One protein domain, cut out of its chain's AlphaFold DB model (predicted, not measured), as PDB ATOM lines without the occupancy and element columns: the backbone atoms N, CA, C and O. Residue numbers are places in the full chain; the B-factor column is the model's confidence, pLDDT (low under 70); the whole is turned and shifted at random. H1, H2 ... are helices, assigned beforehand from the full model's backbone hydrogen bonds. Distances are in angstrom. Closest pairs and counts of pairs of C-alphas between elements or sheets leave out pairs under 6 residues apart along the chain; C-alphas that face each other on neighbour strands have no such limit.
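Overview. This is residues 101 to 108 and 115 to 150 of the 152 residues of the protein "Hypothetical protein" of Craspedostauros australis (UniProt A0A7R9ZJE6). Three short helices make a loose triangle, with the longest, H3, along one side of it, H1 set crosswise to H3, and H2 between them in the chain. The first printed stretch, residues 101 to 108, is separated from the rest by a cut; its residues 103 to 108 stick out free, while the C-alpha of its first residue, Asp 101, is 8.9 A from that of the last printed residue, Gly 150. The printed part has 44 residues with three named helices, in the order H1, H2, H3, and no named strand; its class is all helix. It is only just loose, close to compact, with a radius of gyration of the C-alphas of 11.2 A, and it spans 28 by 22 by 18 A.

Arrangement. Start at H3, residues 139 to 148, and look from it toward H2, residues 131 to 135. These two are close but not clearly touching; their closest C-alphas are those of Phe 134 and Arg 142, 6.8 A apart. H3 is also close to but not clearly touching H1, residues 120 to 127. Their closest C-alphas, those of Phe 127 and Ala 145, are 7.3 A apart, and their lines are about perpendicular, at 88 degrees. H1 and H2 only just touch, with 3 pairs of C-alphas within 8 A; the closest are those of Phe 123 and Gln 131, 7.0 A apart. In H1, H2 and H3 every O i to N i+4 pair is within hydrogen-bond range.

Along the chain. Find C-alpha 139 at (-13.973, -139.125, -82.364); from there H3 runs 14.3 A to C-alpha 148 at (-4.854, -149.700, -79.224). Go back along the chain to C-alpha 120 at (1.903, -142.268, -94.172), where H1 begins, and follow its residues 120 to 127 over 10.1 A. H2, residues 131 to 135, spans 6.2 A from its first to its last C-alpha.

Size, cuts and confidence. The two C-alphas farthest apart are those of Ala 103 and Lys 136, 29.4 A. Look between residues 108 and 115 for the cut: residues 109 to 114 are not printed, and C-alphas 108 and 115 are 14.3 A apart across it. Residues 103 to 108 stand free, and so do residues 135 to 141, of which 139 to 141 belong to H3. Without these stretches the body has 31 residues and spans 21 by 17 by 13 A. The links H1 to H2 and H2 to H3 are tight, each with 3 residues. The mean pLDDT of the printed part is 88.3, and no printed residue is under 70.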
ATOM      1  N   ASP A 101       6.404-143.335 -76.318       83.75
ATOM      2  CA  ASP A 101       7.208-142.767 -75.242       83.75
ATOM      3  C   ASP A 101       7.076-141.235 -75.188       83.75
ATOM      4  O   ASP A 101       7.946-140.491 -75.640       83.75
ATOM      5  N   ALA A 102       6.006-140.741 -74.555       74.12
ATOM      6  CA  ALA A 102       5.755-139.300 -74.392       74.12
ATOM      7  C   ALA A 102       6.919-138.525 -73.735       74.12
ATOM      8  O   ALA A 102       7.051-137.326 -73.953       74.12
ATOM      9  N   ALA A 103       7.777-139.197 -72.962       74.88
ATOM     10  CA  ALA A 103       8.951-138.599 -72.322       74.88
ATOM     11  C   ALA A 103      10.116-138.312 -73.287       74.88
ATOM     12  O   ALA A 103      11.015-137.547 -72.945       74.88
ATOM     13  N   ARG A 104      10.134-138.948 -74.466       76.94
ATOM     14  CA  ARG A 104      11.192-138.794 -75.481       76.94
ATOM     15  C   ARG A 104      10.798-137.848 -76.612       76.94
ATOM     16  O   ARG A 104      11.642-137.494 -77.431       76.94
ATOM     17  N   LEU A 105       9.529-137.452 -76.663       78.56
ATOM     18  CA  LEU A 105       9.010-136.528 -77.658       78.56
ATOM     19  C   LEU A 105       9.406-135.088 -77.308       78.56
ATOM     20  O   LEU A 105       9.265-134.684 -76.152       78.56
ATOM     21  N   PRO A 106       9.870-134.288 -78.283       77.50
ATOM     22  CA  PRO A 106      10.114-132.875 -78.048       77.50
ATOM     23  C   PRO A 106       8.809-132.161 -77.675       77.50
ATOM     24  O   PRO A 106       7.739-132.492 -78.186       77.50
ATOM     25  N   ASN A 107       8.901-131.132 -76.828       75.19
ATOM     26  CA  ASN A 107       7.744-130.381 -76.311       75.19
ATOM     27  C   ASN A 107       6.889-129.707 -77.405       75.19
ATOM     28  O   ASN A 107       5.788-129.237 -77.132       75.19
ATOM     29  N   THR A 108       7.397-129.635 -78.634       78.75
ATOM     30  CA  THR A 108       6.687-129.132 -79.815       78.75
ATOM     31  C   THR A 108       5.696-130.145 -80.399       78.75
ATOM     32  O   THR A 108       4.821-129.761 -81.175       78.75
ATOM     33  N   GLU A 115      -0.651-139.302 -84.023       83.44
ATOM     34  CA  GLU A 115      -0.900-139.991 -85.283       83.44
ATOM     35  C   GLU A 115      -0.565-139.155 -86.530       83.44
ATOM     36  O   GLU A 115      -0.308-139.724 -87.587       83.44
ATOM     37  N   LEU A 116      -0.538-137.823 -86.415       84.44
ATOM     38  CA  LEU A 116      -0.181-136.924 -87.514       84.44
ATOM     39  C   LEU A 116       1.329-136.931 -87.779       84.44
ATOM     40  O   LEU A 116       1.756-136.657 -88.892       84.44
ATOM     41  N   TYR A 117       2.122-137.256 -86.758       86.81
ATOM     42  CA  TYR A 117       3.577-137.344 -86.840       86.81
ATOM     43  C   TYR A 117       4.068-138.734 -87.263       86.81
ATOM     44  O   TYR A 117       5.271-138.973 -87.313       86.81
ATOM     45  N   LEU A 118       3.156-139.659 -87.572       86.94
ATOM     46  CA  LEU A 118       3.514-140.906 -88.237       86.94
ATOM     47  C   LEU A 118       3.690-140.661 -89.730       86.94
ATOM     48  O   LEU A 118       2.893-139.952 -90.352       86.94
ATOM     49  N   SER A 119       4.694-141.310 -90.317       87.38
ATOM     50  CA  SER A 119       4.797-141.369 -91.772       87.38
ATOM     51  C   SER A 119       3.531-142.025 -92.349       87.38
ATOM     52  O   SER A 119       2.938-142.897 -91.703       87.38
ATOM     53  N   PRO A 120       3.090-141.661 -93.568       85.88
ATOM     54  CA  PRO A 120       1.903-142.268 -94.172       85.88
ATOM     55  C   PRO A 120       1.994-143.797 -94.290       85.88
ATOM     56  O   PRO A 120       0.980-144.482 -94.187       85.88
ATOM     57  N   GLN A 121       3.210-144.323 -94.474       87.88
ATOM     58  CA  GLN A 121       3.487-145.759 -94.559       87.88
ATOM     59  C   GLN A 121       3.229-146.459 -93.221       87.88
ATOM     60  O   GLN A 121       2.429-147.392 -93.171       87.88
ATOM     61  N   GLU A 122       3.819-145.958 -92.131       88.62
ATOM     62  CA  GLU A 122       3.583-146.488 -90.783       88.62
ATOM     63  C   GLU A 122       2.109-146.335 -90.399       88.62
ATOM     64  O   GLU A 122       1.477-147.267 -89.902       88.62
ATOM     65  N   PHE A 123       1.517-145.177 -90.699       91.31
ATOM     66  CA  PHE A 123       0.104-144.942 -90.448       91.31
ATOM     67  C   PHE A 123      -0.764-146.018 -91.119       91.31
ATOM     68  O   PHE A 123      -1.614-146.626 -90.470       91.31
ATOM     69  N   GLN A 124      -0.520-146.309 -92.397       91.38
ATOM     70  CA  GLN A 124      -1.259-147.339 -93.118       91.38
ATOM     71  C   GLN A 124      -0.970-148.752 -92.588       91.38
ATOM     72  O   GLN A 124      -1.882-149.577 -92.560       91.38
ATOM     73  N   GLN A 125       0.252-149.045 -92.136       91.38
ATOM     74  CA  GLN A 125       0.590-150.343 -91.545       91.38
ATOM     75  C   GLN A 125      -0.153-150.603 -90.232       91.38
ATOM     76  O   GLN A 125      -0.654-151.710 -90.044       91.38
ATOM     77  N   HIS A 126      -0.260-149.602 -89.354       90.25
ATOM     78  CA  HIS A 126      -0.843-149.776 -88.016       90.25
ATOM     79  C   HIS A 126      -2.349-149.499 -87.957       90.25
ATOM     80  O   HIS A 126      -3.070-150.160 -87.212       90.25
ATOM     81  N   PHE A 127      -2.850-148.536 -88.738       90.75
ATOM     82  CA  PHE A 127      -4.277-148.188 -88.775       90.75
ATOM     83  C   PHE A 127      -5.036-148.848 -89.934       90.75
ATOM     84  O   PHE A 127      -6.266-148.794 -89.950       90.75
ATOM     85  N   HIS A 128      -4.340-149.469 -90.894       93.88
ATOM     86  CA  HIS A 128      -4.926-150.119 -92.077       93.88
ATOM     87  C   HIS A 128      -5.817-149.201 -92.932       93.88
ATOM     88  O   HIS A 128      -6.719-149.661 -93.631       93.88
ATOM     89  N   MET A 129      -5.579-147.890 -92.874       93.12
ATOM     90  CA  MET A 129      -6.294-146.867 -93.638       93.12
ATOM     91  C   MET A 129      -5.415-145.628 -93.818       93.12
ATOM     92  O   MET A 129      -4.359-145.529 -93.200       93.12
ATOM     93  N   THR A 130      -5.827-144.678 -94.659       91.06
ATOM     94  CA  THR A 130      -5.106-143.407 -94.832       91.06
ATOM     95  C   THR A 130      -5.426-142.427 -93.699       91.06
ATOM     96  O   THR A 130      -6.451-142.553 -93.021       91.06
ATOM     97  N   GLN A 131      -4.572-141.416 -93.498       88.81
ATOM     98  CA  GLN A 131      -4.817-140.354 -92.511       88.81
ATOM     99  C   GLN A 131      -6.151-139.631 -92.763       88.81
ATOM    100  O   GLN A 131      -6.881-139.323 -91.823       88.81
ATOM    101  N   GLU A 132      -6.511-139.415 -94.029       90.06
ATOM    102  CA  GLU A 132      -7.782-138.799 -94.420       90.06
ATOM    103  C   GLU A 132      -8.991-139.661 -94.030       90.06
ATOM    104  O   GLU A 132      -9.964-139.161 -93.464       90.06
ATOM    105  N   GLU A 133      -8.926-140.969 -94.301       92.19
ATOM    106  CA  GLU A 133      -9.964-141.935 -93.925       92.19
ATOM    107  C   GLU A 133     -10.145-141.966 -92.403       92.19
ATOM    108  O   GLU A 133     -11.266-141.981 -91.890       92.19
ATOM    109  N   PHE A 134      -9.032-141.915 -91.670       93.00
ATOM    110  CA  PHE A 134      -9.034-141.879 -90.217       93.00
ATOM    111  C   PHE A 134      -9.700-140.616 -89.673       93.00
ATOM    112  O   PHE A 134     -10.538-140.715 -88.778       93.00
ATOM    113  N   GLN A 135      -9.392-139.439 -90.226       90.62
ATOM    114  CA  GLN A 135      -9.989-138.169 -89.797       90.62
ATOM    115  C   GLN A 135     -11.507-138.112 -90.011       90.62
ATOM    116  O   GLN A 135     -12.211-137.513 -89.195       90.62
ATOM    117  N   LYS A 136     -12.028-138.788 -91.046       95.44
ATOM    118  CA  LYS A 136     -13.476-138.917 -91.296       95.44
ATOM    119  C   LYS A 136     -14.199-139.757 -90.236       95.44
ATOM    120  O   LYS A 136     -15.423-139.696 -90.136       95.44
ATOM    121  N   GLN A 137     -13.478-140.550 -89.441       93.44
ATOM    122  CA  GLN A 137     -14.095-141.366 -88.400       93.44
ATOM    123  C   GLN A 137     -14.570-140.516 -87.210       93.44
ATOM    124  O   GLN A 137     -13.917-139.543 -86.811       93.44
ATOM    125  N   PRO A 138     -15.683-140.914 -86.562       96.38
ATOM    126  CA  PRO A 138     -16.137-140.241 -85.353       96.38
ATOM    127  C   PRO A 138     -15.067-140.315 -84.255       96.38
ATOM    128  O   PRO A 138     -14.322-141.295 -84.156       96.38
ATOM    129  N   LYS A 139     -15.015-139.286 -83.396       93.62
ATOM    130  CA  LYS A 139     -13.973-139.125 -82.364       93.62
ATOM    131  C   LYS A 139     -13.766-140.380 -81.510       93.62
ATOM    132  O   LYS A 139     -12.630-140.781 -81.299       93.62
ATOM    133  N   TRP A 140     -14.843-141.044 -81.084       94.75
ATOM    134  CA  TRP A 140     -14.752-142.257 -80.261       94.75
ATOM    135  C   TRP A 140     -13.984-143.397 -80.950       94.75
ATOM    136  O   TRP A 140     -13.290-144.163 -80.285       94.75
ATOM    137  N   LYS A 141     -14.087-143.512 -82.281       94.75
ATOM    138  CA  LYS A 141     -13.427-144.565 -83.060       94.75
ATOM    139  C   LYS A 141     -11.947-144.244 -83.260       94.75
ATOM    140  O   LYS A 141     -11.113-145.127 -83.073       94.75
ATOM    141  N   ARG A 142     -11.632-142.969 -83.524       93.88
ATOM    142  CA  ARG A 142     -10.253-142.463 -83.556       93.88
ATOM    143  C   ARG A 142      -9.551-142.670 -82.217       93.88
ATOM    144  O   ARG A 142      -8.494-143.288 -82.174       93.88
ATOM    145  N   ASP A 143     -10.177-142.247 -81.119       92.31
ATOM    146  CA  ASP A 143      -9.625-142.387 -79.768       92.31
ATOM    147  C   ASP A 143      -9.410-143.868 -79.404       92.31
ATOM    148  O   ASP A 143      -8.379-144.221 -78.834       92.31
ATOM    149  N   LYS A 144     -10.339-144.762 -79.782       94.00
ATOM    150  CA  LYS A 144     -10.179-146.213 -79.594       94.00
ATOM    151  C   LYS A 144      -8.960-146.753 -80.346       94.00
ATOM    152  O   LYS A 144      -8.162-147.465 -79.748       94.00
ATOM    153  N   ALA A 145      -8.807-146.412 -81.624       92.25
ATOM    154  CA  ALA A 145      -7.673-146.857 -82.432       92.25
ATOM    155  C   ALA A 145      -6.334-146.322 -81.894       92.25
ATOM    156  O   ALA A 145      -5.371-147.074 -81.783       92.25
ATOM    157  N   LYS A 146      -6.296-145.055 -81.461       91.50
ATOM    158  CA  LYS A 146      -5.122-144.462 -80.804       91.50
ATOM    159  C   LYS A 146      -4.730-145.204 -79.530       91.50
ATOM    160  O   LYS A 146      -3.554-145.486 -79.328       91.50
ATOM    161  N   ARG A 147      -5.706-145.554 -78.686       90.69
ATOM    162  CA  ARG A 147      -5.466-146.332 -77.460       90.69
ATOM    163  C   ARG A 147      -4.908-147.719 -77.757       90.69
ATOM    164  O   ARG A 147      -4.003-148.141 -77.049       90.69
ATOM    165  N   SER A 148      -5.388-148.392 -78.808       89.44
ATOM    166  CA  SER A 148      -4.854-149.700 -79.224       89.44
ATOM    167  C   SER A 148      -3.356-149.661 -79.532       89.44
ATOM    168  O   SER A 148      -2.667-150.651 -79.314       89.44
ATOM    169  N   LEU A 149      -2.854-148.520 -80.007       87.62
ATOM    170  CA  LEU A 149      -1.445-148.315 -80.354       87.62
ATOM    171  C   LEU A 149      -0.647-147.604 -79.248       87.62
ATOM    172  O   LEU A 149       0.541-147.348 -79.418       87.62
ATOM    173  N   GLY A 150      -1.276-147.269 -78.116       85.94
ATOM    174  CA  GLY A 150      -0.633-146.517 -77.033       85.94
ATOM    175  C   GLY A 150      -0.317-145.056 -77.384       85.94
ATOM    176  O   GLY A 150       0.575-144.466 -76.786       85.94
TER     177      GLY A 150